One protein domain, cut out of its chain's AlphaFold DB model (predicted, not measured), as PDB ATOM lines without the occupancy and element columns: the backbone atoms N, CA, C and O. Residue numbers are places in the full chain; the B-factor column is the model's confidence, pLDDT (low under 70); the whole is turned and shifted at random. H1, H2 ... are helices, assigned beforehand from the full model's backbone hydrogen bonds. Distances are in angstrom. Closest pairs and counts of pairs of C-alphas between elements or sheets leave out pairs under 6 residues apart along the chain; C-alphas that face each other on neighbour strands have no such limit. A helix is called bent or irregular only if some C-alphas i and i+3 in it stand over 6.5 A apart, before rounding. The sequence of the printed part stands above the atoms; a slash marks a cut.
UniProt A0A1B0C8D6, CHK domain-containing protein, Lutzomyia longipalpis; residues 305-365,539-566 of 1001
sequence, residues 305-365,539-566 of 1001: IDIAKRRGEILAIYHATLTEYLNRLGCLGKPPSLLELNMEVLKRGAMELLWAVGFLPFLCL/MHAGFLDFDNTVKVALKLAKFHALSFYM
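AT A GLANCE: This is residues 305 to 365 and 539 to 566 of the 1001 residues of the protein "CHK domain-containing protein" of Lutzomyia longipalpis (UniProt A0A1B0C8D6). Two long helices, H2 and H5, run side by side in the same direction and cross at a slant near their middles, and a shorter helix, H3, packs on the first half of H2. H4 follows H3 round a corner and sticks out as an arm with residues 349 to 354 and 356 to 362, while the short H1 sits just before H2, near the beginning of H5. The printed part has 89 residues with five named helices, H1 to H5 in that order along the chain, and no named strand; the class is all helix. It is only just loose, close to compact, with a radius of gyration of the C-alphas of 14.7 A, and spans 45 by 30 by 25 A.

IN THESE COORDINATES: H1 is residues 305 to 309, from C-alpha 305 at (-46.766, -26.173, -49.424). H2 is residues 311 to 329, 26.9 A from first to last C-alpha. H3 is residues 338 to 347, 14.3 A long, from C-alpha 338 at (-34.373, -20.111, -31.734). H4 is residues 349 to 363, 19.3 A long, and is only just irregular: C-alphas 358 and 361 are 6.52 A apart. H5 is residues 546 to 566, 29.9 A long, ending at C-alpha 566 at (-43.425, -26.554, -13.388).

HOW THE PARTS SIT: H2 and H5 touch, with 24 pairs of C-alphas within 8 A; the closest are those of Leu 322 and Ala 557, 4.8 A apart. They run the same way at a tilt of 37 degrees, only just steep. H3 touches H2 through residues 312 to 319 of H2 alone; the closest C-alphas, of His 319 and Leu 338, are 6.2 A apart. These two run opposite ways at a steep tilt of 56 degrees. H1 is close to H5 but not clearly touching, the closest C-alphas being those of Ile 307 and Phe 546 at 5.8 A. H1 and H2 meet only through their link, and so do H3 and H4. H4 is apart from H1, H2 and H5, and H3 is apart from H1 and H5. In H1, H2, H3 and H5 every O i to N i+4 pair is within hydrogen-bond range; in H4, 8 of 11 are.

THE WHOLE: The two C-alphas farthest apart are those of Leu 332 and Leu 365, 45.5 A. Residues 366 to 538 are cut out, and C-alphas 365 and 539 are 16.7 A apart across the cut. The links H1 to H2 and H3 to H4 are tight, and H2 to H3 is short. The mean pLDDT of the printed part is 77.1; it is under 70 at residues 305 to 309, 332 to 333, 349 to 365 and 540 to 543.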
ATOM      1  N   ILE A 305     -48.135 -26.406 -48.909       45.09
ATOM      2  CA  ILE A 305     -46.766 -26.173 -49.424       45.09
ATOM      3  C   ILE A 305     -46.164 -24.893 -48.820       45.09
ATOM      4  O   ILE A 305     -44.947 -24.812 -48.627       45.09
ATOM      5  N   ASP A 306     -47.005 -23.914 -48.481       51.47
ATOM      6  CA  ASP A 306     -46.578 -22.664 -47.854       51.47
ATOM      7  C   ASP A 306     -46.134 -22.893 -46.397       51.47
ATOM      8  O   ASP A 306     -45.089 -22.402 -45.984       51.47
ATOM      9  N   ILE A 307     -46.830 -23.749 -45.638       58.09
ATOM     10  CA  ILE A 307     -46.495 -24.068 -44.234       58.09
ATOM     11  C   ILE A 307     -45.113 -24.725 -44.108       58.09
ATOM     12  O   ILE A 307     -44.308 -24.304 -43.278       58.09
ATOM     13  N   ALA A 308     -44.801 -25.726 -44.939       60.06
ATOM     14  CA  ALA A 308     -43.495 -26.393 -44.905       60.06
ATOM     15  C   ALA A 308     -42.349 -25.427 -45.263       60.06
ATOM     16  O   ALA A 308     -41.305 -25.422 -44.606       60.06
ATOM     17  N   LYS A 309     -42.570 -24.547 -46.252       62.56
ATOM     18  CA  LYS A 309     -41.631 -23.474 -46.625       62.56
ATOM     19  C   LYS A 309     -41.508 -22.393 -45.542       62.56
ATOM     20  O   LYS A 309     -40.459 -21.762 -45.430       62.56
ATOM     21  N   ARG A 310     -42.540 -22.221 -44.713       72.62
ATOM     22  CA  ARG A 310     -42.624 -21.259 -43.600       72.62
ATOM     23  C   ARG A 310     -42.385 -21.895 -42.227       72.62
ATOM     24  O   ARG A 310     -42.647 -21.273 -41.201       72.62
ATOM     25  N   ARG A 311     -41.794 -23.094 -42.168       80.31
ATOM     26  CA  ARG A 311     -41.412 -23.768 -40.911       80.31
ATOM     27  C   ARG A 311     -40.607 -22.866 -39.972       80.31
ATOM     28  O   ARG A 311     -40.866 -22.849 -38.773       80.31
ATOM     29  N   GLY A 312     -39.642 -22.120 -40.512       81.38
ATOM     30  CA  GLY A 312     -38.831 -21.190 -39.719       81.38
ATOM     31  C   GLY A 312     -39.661 -20.073 -39.079       81.38
ATOM     32  O   GLY A 312     -39.387 -19.684 -37.949       81.38
ATOM     33  N   GLU A 313     -40.706 -19.604 -39.763       83.81
ATOM     34  CA  GLU A 313     -41.635 -18.595 -39.244       83.81
ATOM     35  C   GLU A 313     -42.478 -19.162 -38.096       83.81
ATOM     36  O   GLU A 313     -42.581 -18.546 -37.040       83.81
ATOM     37  N   ILE A 314     -43.001 -20.384 -38.249       85.38
ATOM     38  CA  ILE A 314     -43.778 -21.063 -37.199       85.38
ATOM     39  C   ILE A 314     -42.917 -21.305 -35.955       85.38
ATOM     40  O   ILE A 314     -43.365 -21.048 -34.838       85.38
ATOM     41  N   LEU A 315     -41.669 -21.751 -36.134       88.75
ATOM     42  CA  LEU A 315     -40.727 -21.923 -35.026       88.75
ATOM     43  C   LEU A 315     -40.376 -20.590 -34.360       88.75
ATOM     44  O   LEU A 315     -40.277 -20.546 -33.135       88.75
ATOM     45  N   ALA A 316     -40.234 -19.509 -35.131       86.06
ATOM     46  CA  ALA A 316     -39.997 -18.175 -34.588       86.06
ATOM     47  C   ALA A 316     -41.191 -17.674 -33.756       86.06
ATOM     48  O   ALA A 316     -40.989 -17.188 -32.645       86.06
ATOM     49  N   ILE A 317     -42.427 -17.852 -34.241       86.12
ATOM     50  CA  ILE A 317     -43.662 -17.502 -33.515       86.12
ATOM     51  C   ILE A 317     -43.783 -18.321 -32.224       86.12
ATOM     52  O   ILE A 317     -44.043 -17.769 -31.149       86.12
ATOM     53  N   TYR A 318     -43.552 -19.632 -32.316       91.94
ATOM     54  CA  TYR A 318     -43.534 -20.532 -31.167       91.94
ATOM     55  C   TYR A 318     -42.491 -20.086 -30.129       91.94
ATOM     56  O   TYR A 318     -42.818 -19.937 -28.954       91.94
ATOM     57  N   HIS A 319     -41.252 -19.821 -30.556       92.50
ATOM     58  CA  HIS A 319     -40.155 -19.423 -29.671       92.50
ATOM     59  C   HIS A 319     -40.402 -18.064 -29.005       92.50
ATOM     60  O   HIS A 319     -40.169 -17.919 -27.803       92.50
ATOM     61  N   ALA A 320     -40.902 -17.080 -29.761       86.50
ATOM     62  CA  ALA A 320     -41.248 -15.767 -29.228       86.50
ATOM     63  C   ALA A 320     -42.300 -15.888 -28.117       86.50
ATOM     64  O   ALA A 320     -42.110 -15.353 -27.026       86.50
ATOM     65  N   THR A 321     -43.346 -16.678 -28.364       89.06
ATOM     66  CA  THR A 321     -44.426 -16.917 -27.398       89.06
ATOM     67  C   THR A 321     -43.927 -17.668 -26.171       89.06
ATOM     68  O   THR A 321     -44.214 -17.262 -25.050       89.06
ATOM     69  N   LEU A 322     -43.136 -18.730 -26.363       89.44
ATOM     70  CA  LEU A 322     -42.522 -19.504 -25.281       89.44
ATOM     71  C   LEU A 322     -41.695 -18.593 -24.362       89.44
ATOM     72  O   LEU A 322     -41.866 -18.610 -23.144       89.44
ATOM     73  N   THR A 323     -40.825 -17.773 -24.954       87.75
ATOM     74  CA  THR A 323     -39.925 -16.869 -24.228       87.75
ATOM     75  C   THR A 323     -40.697 -15.781 -23.488       87.75
ATOM     76  O   THR A 323     -40.424 -15.523 -22.316       87.75
ATOM     77  N   GLU A 324     -41.684 -15.158 -24.136       88.50
ATOM     78  CA  GLU A 324     -42.553 -14.166 -23.498       88.50
ATOM     79  C   GLU A 324     -43.268 -14.760 -22.277       88.50
ATOM     80  O   GLU A 324     -43.272 -14.159 -21.200       88.50
ATOM     81  N   TYR A 325     -43.832 -15.959 -22.420       89.75
ATOM     82  CA  TYR A 325     -44.584 -16.613 -21.355       89.75
ATOM     83  C   TYR A 325     -43.689 -17.008 -20.173       89.75
ATOM     84  O   TYR A 325     -44.046 -16.757 -19.022       89.75
ATOM     85  N   LEU A 326     -42.495 -17.549 -20.438       88.31
ATOM     86  CA  LEU A 326     -41.505 -17.862 -19.399       88.31
ATOM     87  C   LEU A 326     -41.047 -16.613 -18.638       88.31
ATOM     88  O   LEU A 326     -40.929 -16.655 -17.412       88.31
ATOM     89  N   ASN A 327     -40.856 -15.491 -19.340       87.06
ATOM     90  CA  ASN A 327     -40.522 -14.210 -18.714       87.06
ATOM     91  C   ASN A 327     -41.653 -13.717 -17.802       87.06
ATOM     92  O   ASN A 327     -41.391 -13.277 -16.683       87.06
ATOM     93  N   ARG A 328     -42.913 -13.819 -18.245       90.25
ATOM     94  CA  ARG A 328     -44.087 -13.439 -17.438       90.25
ATOM     95  C   ARG A 328     -44.247 -14.310 -16.192       90.25
ATOM     96  O   ARG A 328     -44.631 -13.789 -15.152       90.25
ATOM     97  N   LEU A 329     -43.923 -15.601 -16.284       86.94
ATOM     98  CA  LEU A 329     -43.915 -16.532 -15.149       86.94
ATOM     99  C   LEU A 329     -42.738 -16.298 -14.182       86.94
ATOM    100  O   LEU A 329     -42.730 -16.851 -13.084       86.94
ATOM    101  N   GLY A 330     -41.745 -15.490 -14.566       83.88
ATOM    102  CA  GLY A 330     -40.551 -15.238 -13.758       83.88
ATOM    103  C   GLY A 330     -39.601 -16.437 -13.694       83.88
ATOM    104  O   GLY A 330     -38.987 -16.676 -12.655       83.88
ATOM    105  N   CYS A 331     -39.506 -17.222 -14.771       80.56
ATOM    106  CA  CYS A 331     -38.591 -18.361 -14.838       80.56
ATOM    107  C   CYS A 331     -37.121 -17.901 -14.771       80.56
ATOM    108  O   CYS A 331     -36.734 -16.954 -15.455       80.56
ATOM    109  N   LEU A 332     -36.307 -18.572 -13.946       69.06
ATOM    110  CA  LEU A 332     -34.875 -18.269 -13.796       69.06
ATOM    111  C   LEU A 332     -34.006 -19.021 -14.817       69.06
ATOM    112  O   LEU A 332     -32.924 -18.544 -15.168       69.06
ATOM    113  N   GLY A 333     -34.464 -20.184 -15.298       67.31
ATOM    114  CA  GLY A 333     -33.799 -20.948 -16.348       67.31
ATOM    115  C   GLY A 333     -33.775 -20.206 -17.688       67.31
ATOM    116  O   GLY A 333     -34.764 -19.603 -18.104       67.31
ATOM    117  N   LYS A 334     -32.639 -20.259 -18.398       73.50
ATOM    118  CA  LYS A 334     -32.531 -19.674 -19.743       73.50
ATOM    119  C   LYS A 334     -33.302 -20.556 -20.744       73.50
ATOM    120  O   LYS A 334     -32.956 -21.733 -20.859       73.50
ATOM    121  N   PRO A 335     -34.295 -20.024 -21.482       77.25
ATOM    122  CA  PRO A 335     -34.962 -20.786 -22.532       77.25
ATOM    123  C   PRO A 335     -33.984 -21.147 -23.662       77.25
ATOM    124  O   PRO A 335     -32.981 -20.446 -23.850       77.25
ATOM    125  N   PRO A 336     -34.260 -22.220 -24.430       85.06
ATOM    126  CA  PRO A 336     -33.486 -22.521 -25.628       85.06
ATOM    127  C   PRO A 336     -33.627 -21.373 -26.632       85.06
ATOM    128  O   PRO A 336     -34.732 -20.889 -26.847       85.06
ATOM    129  N   SER A 337     -32.524 -20.968 -27.256       90.12
ATOM    130  CA  SER A 337     -32.541 -20.005 -28.364       90.12
ATOM    131  C   SER A 337     -33.272 -20.568 -29.586       90.12
ATOM    132  O   SER A 337     -33.349 -21.787 -29.782       90.12
ATOM    133  N   LEU A 338     -33.742 -19.699 -30.480       90.44
ATOM    134  CA  LEU A 338     -34.373 -20.111 -31.734       90.44
ATOM    135  C   LEU A 338     -33.408 -20.915 -32.615       90.44
ATOM    136  O   LEU A 338     -33.830 -21.837 -33.312       90.44
ATOM    137  N   LEU A 339     -32.109 -20.609 -32.565       89.88
ATOM    138  CA  LEU A 339     -31.089 -21.389 -33.266       89.88
ATOM    139  C   LEU A 339     -30.982 -22.815 -32.699       89.88
ATOM    140  O   LEU A 339     -30.949 -23.779 -33.465       89.88
ATOM    141  N   GLU A 340     -30.967 -22.964 -31.372       89.56
ATOM    142  CA  GLU A 340     -30.969 -24.276 -30.706       89.56
ATOM    143  C   GLU A 340     -32.233 -25.070 -31.027       89.56
ATOM    144  O   GLU A 340     -32.139 -26.255 -31.348       89.56
ATOM    145  N   LEU A 341     -33.395 -24.412 -31.033       88.50
ATOM    146  CA  LEU A 341     -34.656 -25.038 -31.413       88.50
ATOM    147  C   LEU A 341     -34.616 -25.531 -32.867       88.50
ATOM    148  O   LEU A 341     -34.921 -26.693 -33.120       88.50
ATOM    149  N   ASN A 342     -34.178 -24.695 -33.816       88.75
ATOM    150  CA  ASN A 342     -34.042 -25.090 -35.222       88.75
ATOM    151  C   ASN A 342     -33.124 -26.316 -35.389       88.75
ATOM    152  O   ASN A 342     -33.476 -27.253 -36.109       88.75
ATOM    153  N   MET A 343     -31.977 -26.344 -34.699       88.06
ATOM    154  CA  MET A 343     -31.069 -27.497 -34.717       88.06
ATOM    155  C   MET A 343     -31.706 -28.752 -34.107       88.06
ATOM    156  O   MET A 343     -31.522 -29.844 -34.644       88.06
ATOM    157  N   GLU A 344     -32.450 -28.627 -33.006       86.38
ATOM    158  CA  GLU A 344     -33.102 -29.770 -32.358       86.38
ATOM    159  C   GLU A 344     -34.193 -30.373 -33.246       86.38
ATOM    160  O   GLU A 344     -34.225 -31.591 -33.419       86.38
ATOM    161  N   VAL A 345     -35.033 -29.556 -33.893       83.56
ATOM    162  CA  VAL A 345     -36.054 -30.100 -34.805       83.56
ATOM    163  C   VAL A 345     -35.402 -30.811 -36.001       83.56
ATOM    164  O   VAL A 345     -35.886 -31.860 -36.416       83.56
ATOM    165  N   LEU A 346     -34.266 -30.322 -36.522       82.88
ATOM    166  CA  LEU A 346     -33.509 -31.042 -37.561       82.88
ATOM    167  C   LEU A 346     -33.000 -32.407 -37.070       82.88
ATOM    168  O   LEU A 346     -33.143 -33.409 -37.772       82.88
ATOM    169  N   LYS A 347     -32.454 -32.482 -35.848       82.94
ATOM    170  CA  LYS A 347     -31.988 -33.746 -35.246       82.94
ATOM    171  C   LYS A 347     -33.118 -34.759 -35.042       82.94
ATOM    172  O   LYS A 347     -32.872 -35.962 -35.057       82.94
ATOM    173  N   ARG A 348     -34.356 -34.290 -34.875       79.12
ATOM    174  CA  ARG A 348     -35.558 -35.123 -34.708       79.12
ATOM    175  C   ARG A 348     -36.239 -35.502 -36.027       79.12
ATOM    176  O   ARG A 348     -37.304 -36.109 -35.976       79.12
ATOM    177  N   GLY A 349     -35.627 -35.248 -37.189       67.00
ATOM    178  CA  GLY A 349     -36.217 -35.540 -38.507       67.00
ATOM    179  C   GLY A 349     -36.666 -36.997 -38.719       67.00
ATOM    180  O   GLY A 349     -37.612 -37.248 -39.460       67.00
ATOM    181  N   ALA A 350     -36.080 -37.974 -38.015       66.44
ATOM    182  CA  ALA A 350     -36.567 -39.360 -38.038       66.44
ATOM    183  C   ALA A 350     -38.017 -39.499 -37.523       66.44
ATOM    184  O   ALA A 350     -38.751 -40.374 -37.975       66.44
ATOM    185  N   MET A 351     -38.449 -38.623 -36.610       67.12
ATOM    186  CA  MET A 351     -39.847 -38.553 -36.188       67.12
ATOM    187  C   MET A 351     -40.735 -37.988 -37.278       67.12
ATOM    188  O   MET A 351     -41.808 -38.533 -37.485       67.12
ATOM    189  N   GLU A 352     -40.288 -36.979 -38.027       64.88
ATOM    190  CA  GLU A 352     -41.045 -36.483 -39.184       64.88
ATOM    191  C   GLU A 352     -41.284 -37.608 -40.204       64.88
ATOM    192  O   GLU A 352     -42.395 -37.740 -40.704       64.88
ATOM    193  N   LEU A 353     -40.295 -38.483 -40.437       56.91
ATOM    194  CA  LEU A 353     -40.462 -39.677 -41.277       56.91
ATOM    195  C   LEU A 353     -41.446 -40.690 -40.680       56.91
ATOM    196  O   LEU A 353     -42.299 -41.194 -41.404       56.91
ATOM    197  N   LEU A 354     -41.368 -40.978 -39.377       61.16
ATOM    198  CA  LEU A 354     -42.335 -41.855 -38.706       61.16
ATOM    199  C   LEU A 354     -43.763 -41.301 -38.811       61.16
ATOM    200  O   LEU A 354     -44.697 -42.049 -39.089       61.16
ATOM    201  N   TRP A 355     -43.935 -39.993 -38.626       61.28
ATOM    202  CA  TRP A 355     -45.225 -39.332 -38.779       61.28
ATOM    203  C   TRP A 355     -45.697 -39.365 -40.231       61.28
ATOM    204  O   TRP A 355     -46.833 -39.745 -40.469       61.28
ATOM    205  N   ALA A 356     -44.840 -39.043 -41.200       55.12
ATOM    206  CA  ALA A 356     -45.206 -38.974 -42.614       55.12
ATOM    207  C   ALA A 356     -45.460 -40.347 -43.257       55.12
ATOM    208  O   ALA A 356     -46.342 -40.466 -44.100       55.12
ATOM    209  N   VAL A 357     -44.696 -41.376 -42.883       49.03
ATOM    210  CA  VAL A 357     -44.783 -42.718 -43.484       49.03
ATOM    211  C   VAL A 357     -45.650 -43.657 -42.647       49.03
ATOM    212  O   VAL A 357     -46.369 -44.473 -43.209       49.03
ATOM    213  N   GLY A 358     -45.601 -43.553 -41.318       48.47
ATOM    214  CA  GLY A 358     -46.333 -44.442 -40.411       48.47
ATOM    215  C   GLY A 358     -47.719 -43.921 -40.038       48.47
ATOM    216  O   GLY A 358     -48.712 -44.619 -40.214       48.47
ATOM    217  N   PHE A 359     -47.803 -42.687 -39.533       52.75
ATOM    218  CA  PHE A 359     -49.061 -42.151 -38.994       52.75
ATOM    219  C   PHE A 359     -49.909 -41.402 -40.020       52.75
ATOM    220  O   PHE A 359     -51.127 -41.414 -39.912       52.75
ATOM    221  N   LEU A 360     -49.315 -40.753 -41.018       57.03
ATOM    222  CA  LEU A 360     -50.065 -39.953 -41.979       57.03
ATOM    223  C   LEU A 360     -50.984 -40.805 -42.858       57.03
ATOM    224  O   LEU A 360     -52.151 -40.439 -42.975       57.03
ATOM    225  N   PRO A 361     -50.539 -41.952 -43.416       53.41
ATOM    226  CA  PRO A 361     -51.451 -42.844 -44.117       53.41
ATOM    227  C   PRO A 361     -52.559 -43.326 -43.183       53.41
ATOM    228  O   PRO A 361     -53.720 -43.261 -43.560       53.41
ATOM    229  N   PHE A 362     -52.214 -43.695 -41.944       53.25
ATOM    230  CA  PHE A 362     -53.160 -44.115 -40.907       53.25
ATOM    231  C   PHE A 362     -54.220 -43.042 -40.593       53.25
ATOM    232  O   PHE A 362     -55.398 -43.361 -40.503       53.25
ATOM    233  N   LEU A 363     -53.838 -41.766 -40.490       51.81
ATOM    234  CA  LEU A 363     -54.754 -40.637 -40.262       51.81
ATOM    235  C   LEU A 363     -55.634 -40.316 -41.481       51.81
ATOM    236  O   LEU A 363     -56.654 -39.646 -41.338       51.81
ATOM    237  N   CYS A 364     -55.243 -40.784 -42.666       51.22
ATOM    238  CA  CYS A 364     -56.018 -40.673 -43.900       51.22
ATOM    239  C   CYS A 364     -56.914 -41.900 -44.161       51.22
ATOM    240  O   CYS A 364     -57.662 -41.891 -45.141       51.22
ATOM    241  N   LEU A 365     -56.841 -42.953 -43.333       50.53
ATOM    242  CA  LEU A 365     -57.693 -44.137 -43.458       50.53
ATOM    243  C   LEU A 365     -59.092 -43.872 -42.895       50.53
ATOM    244  O   LEU A 365     -59.267 -43.289 -41.828       50.53
ATOM    245  N   MET A 539     -64.635 -30.299 -34.331       70.50
ATOM    246  CA  MET A 539     -63.570 -31.239 -34.671       70.50
ATOM    247  C   MET A 539     -63.159 -31.019 -36.127       70.50
ATOM    248  O   MET A 539     -63.985 -31.164 -37.028       70.50
ATOM    249  N   HIS A 540     -61.888 -30.697 -36.360       66.62
ATOM    250  CA  HIS A 540     -61.352 -30.513 -37.706       66.62
ATOM    251  C   HIS A 540     -60.786 -31.834 -38.247       66.62
ATOM    252  O   HIS A 540     -59.784 -32.338 -37.742       66.62
ATOM    253  N   ALA A 541     -61.419 -32.387 -39.283       55.84
ATOM    254  CA  ALA A 541     -60.957 -33.588 -39.979       55.84
ATOM    255  C   ALA A 541     -60.119 -33.181 -41.204       55.84
ATOM    256  O   ALA A 541     -60.641 -33.037 -42.306       55.84
ATOM    257  N   GLY A 542     -58.827 -32.915 -40.999       60.81
ATOM    258  CA  GLY A 542     -57.900 -32.535 -42.071       60.81
ATOM    259  C   GLY A 542     -56.719 -31.695 -41.592       60.81
ATOM    260  O   GLY A 542     -56.656 -31.298 -40.425       60.81
ATOM    261  N   PHE A 543     -55.787 -31.410 -42.501       67.81
ATOM    262  CA  PHE A 543     -54.637 -30.548 -42.227       67.81
ATOM    263  C   PHE A 543     -55.064 -29.099 -41.979       67.81
ATOM    264  O   PHE A 543     -55.991 -28.593 -42.607       67.81
ATOM    265  N   LEU A 544     -54.348 -28.421 -41.086       72.50
ATOM    266  CA  LEU A 544     -54.579 -27.010 -40.792       72.50
ATOM    267  C   LEU A 544     -53.938 -26.124 -41.866       72.50
ATOM    268  O   LEU A 544     -52.865 -26.433 -42.389       72.50
ATOM    269  N   ASP A 545     -54.584 -25.001 -42.173       75.12
ATOM    270  CA  ASP A 545     -53.948 -23.900 -42.899       75.12
ATOM    271  C   ASP A 545     -52.902 -23.185 -42.017       75.12
ATOM    272  O   ASP A 545     -52.697 -23.529 -40.847       75.12
ATOM    273  N   PHE A 546     -52.198 -22.200 -42.582       76.25
ATOM    274  CA  PHE A 546     -51.142 -21.489 -41.861       76.25
ATOM    275  C   PHE A 546     -51.678 -20.779 -40.607       76.25
ATOM    276  O   PHE A 546     -51.109 -20.941 -39.529       76.25
ATOM    277  N   ASP A 547     -52.797 -20.062 -40.713       80.44
ATOM    278  CA  ASP A 547     -53.353 -19.278 -39.605       80.44
ATOM    279  C   ASP A 547     -53.810 -20.168 -38.443       80.44
ATOM    280  O   ASP A 547     -53.566 -19.859 -37.273       80.44
ATOM    281  N   ASN A 548     -54.440 -21.306 -38.732       82.81
ATOM    282  CA  ASN A 548     -54.829 -22.264 -37.705       82.81
ATOM    283  C   ASN A 548     -53.618 -23.029 -37.151       82.81
ATOM    284  O   ASN A 548     -53.575 -23.297 -35.950       82.81
ATOM    285  N   THR A 549     -52.593 -23.290 -37.968       84.56
ATOM    286  CA  THR A 549     -51.312 -23.842 -37.492       84.56
ATOM    287  C   THR A 549     -50.628 -22.887 -36.515       84.56
ATOM    288  O   THR A 549     -50.148 -23.322 -35.469       84.56
ATOM    289  N   VAL A 550     -50.641 -21.580 -36.795       83.00
ATOM    290  CA  VAL A 550     -50.127 -20.549 -35.884       83.00
ATOM    291  C   VAL A 550     -50.882 -20.568 -34.558       83.00
ATOM    292  O   VAL A 550     -50.245 -20.612 -33.509       83.00
ATOM    293  N   LYS A 551     -52.222 -20.619 -34.562       86.50
ATOM    294  CA  LYS A 551     -53.016 -20.709 -33.318       86.50
ATOM    295  C   LYS A 551     -52.627 -21.924 -32.469       86.50
ATOM    296  O   LYS A 551     -52.487 -21.801 -31.252       86.50
ATOM    297  N   VAL A 552     -52.409 -23.078 -33.102       88.44
ATOM    298  CA  VAL A 552     -51.955 -24.295 -32.411       88.44
ATOM    299  C   VAL A 552     -50.536 -24.129 -31.871       88.44
ATOM    300  O   VAL A 552     -50.293 -24.446 -30.708       88.44
ATOM    301  N   ALA A 553     -49.610 -23.580 -32.661       88.38
ATOM    302  CA  ALA A 553     -48.235 -23.333 -32.236       88.38
ATOM    303  C   ALA A 553     -48.161 -22.373 -31.035       88.38
ATOM    304  O   ALA A 553     -47.419 -22.642 -30.090       88.38
ATOM    305  N   LEU A 554     -48.972 -21.308 -31.022       88.75
ATOM    306  CA  LEU A 554     -49.092 -20.381 -29.892       88.75
ATOM    307  C   LEU A 554     -49.564 -21.104 -28.623       88.75
ATOM    308  O   LEU A 554     -48.968 -20.947 -27.556       88.75
ATOM    309  N   LYS A 555     -50.608 -21.936 -28.728       90.50
ATOM    310  CA  LYS A 555     -51.159 -22.669 -27.579       90.50
ATOM    311  C   LYS A 555     -50.196 -23.743 -27.061       90.50
ATOM    312  O   LYS A 555     -50.036 -23.885 -25.850       90.50
ATOM    313  N   LEU A 556     -49.485 -24.430 -27.959       92.06
ATOM    314  CA  LEU A 556     -48.410 -25.362 -27.606       92.06
ATOM    315  C   LEU A 556     -47.233 -24.657 -26.927       92.06
ATOM    316  O   LEU A 556     -46.707 -25.179 -25.949       92.06
ATOM    317  N   ALA A 557     -46.838 -23.469 -27.392       90.31
ATOM    318  CA  ALA A 557     -45.778 -22.685 -26.759       90.31
ATOM    319  C   ALA A 557     -46.129 -22.331 -25.309       90.31
ATOM    320  O   ALA A 557     -45.299 -22.518 -24.420       90.31
ATOM    321  N   LYS A 558     -47.376 -21.905 -25.047       92.25
ATOM    322  CA  LYS A 558     -47.874 -21.674 -23.680       92.25
ATOM    323  C   LYS A 558     -47.837 -22.952 -22.839       92.25
ATOM    324  O   LYS A 558     -47.313 -22.940 -21.728       92.25
ATOM    325  N   PHE A 559     -48.351 -24.060 -23.378       91.94
ATOM    326  CA  PHE A 559     -48.360 -25.354 -22.690       91.94
ATOM    327  C   PHE A 559     -46.940 -25.809 -22.315       91.94
ATOM    328  O   PHE A 559     -46.685 -26.213 -21.179       91.94
ATOM    329  N   HIS A 560     -45.987 -25.690 -23.242       92.38
ATOM    330  CA  HIS A 560     -44.590 -26.025 -22.992       92.38
ATOM    331  C   HIS A 560     -43.908 -25.052 -22.024       92.38
ATOM    332  O   HIS A 560     -43.131 -25.515 -21.195       92.38
ATOM    333  N   ALA A 561     -44.217 -23.750 -22.053       90.00
ATOM    334  CA  ALA A 561     -43.712 -22.790 -21.067       90.00
ATOM    335  C   ALA A 561     -44.147 -23.163 -19.644       90.00
ATOM    336  O   ALA A 561     -43.332 -23.170 -18.723       90.00
ATOM    337  N   LEU A 562     -45.425 -23.510 -19.472       90.69
ATOM    338  CA  LEU A 562     -45.982 -23.930 -18.186       90.69
ATOM    339  C   LEU A 562     -45.334 -25.230 -17.707       90.69
ATOM    340  O   LEU A 562     -44.892 -25.304 -16.567       90.69
ATOM    341  N   SER A 563     -45.207 -26.221 -18.591       89.12
ATOM    342  CA  SER A 563     -44.523 -27.484 -18.290       89.12
ATOM    343  C   SER A 563     -43.059 -27.265 -17.890       89.12
ATOM    344  O   SER A 563     -42.604 -27.794 -16.875       89.12
ATOM    345  N   PHE A 564     -42.335 -26.423 -18.635       86.62
ATOM    346  CA  PHE A 564     -40.954 -26.052 -18.333       86.62
ATOM    347  C   PHE A 564     -40.849 -25.397 -16.955       86.62
ATOM    348  O   PHE A 564     -40.046 -25.829 -16.133       86.62
ATOM    349  N   TYR A 565     -41.703 -24.412 -16.669       86.56
ATOM    350  CA  TYR A 565     -41.735 -23.723 -15.381       86.56
ATOM    351  C   TYR A 565     -42.081 -24.664 -14.221       86.56
ATOM    352  O   TYR A 565     -41.451 -24.605 -13.168       86.56
ATOM    353  N   MET A 566     -43.060 -25.554 -14.396       86.25
ATOM    354  CA  MET A 566     -43.425 -26.554 -13.388       86.25
ATOM    355  C   MET A 566     -42.263 -27.515 -13.106       86.25
ATOM    356  O   MET A 566     -42.010 -27.848 -11.950       86.25
TER     357      MET A 566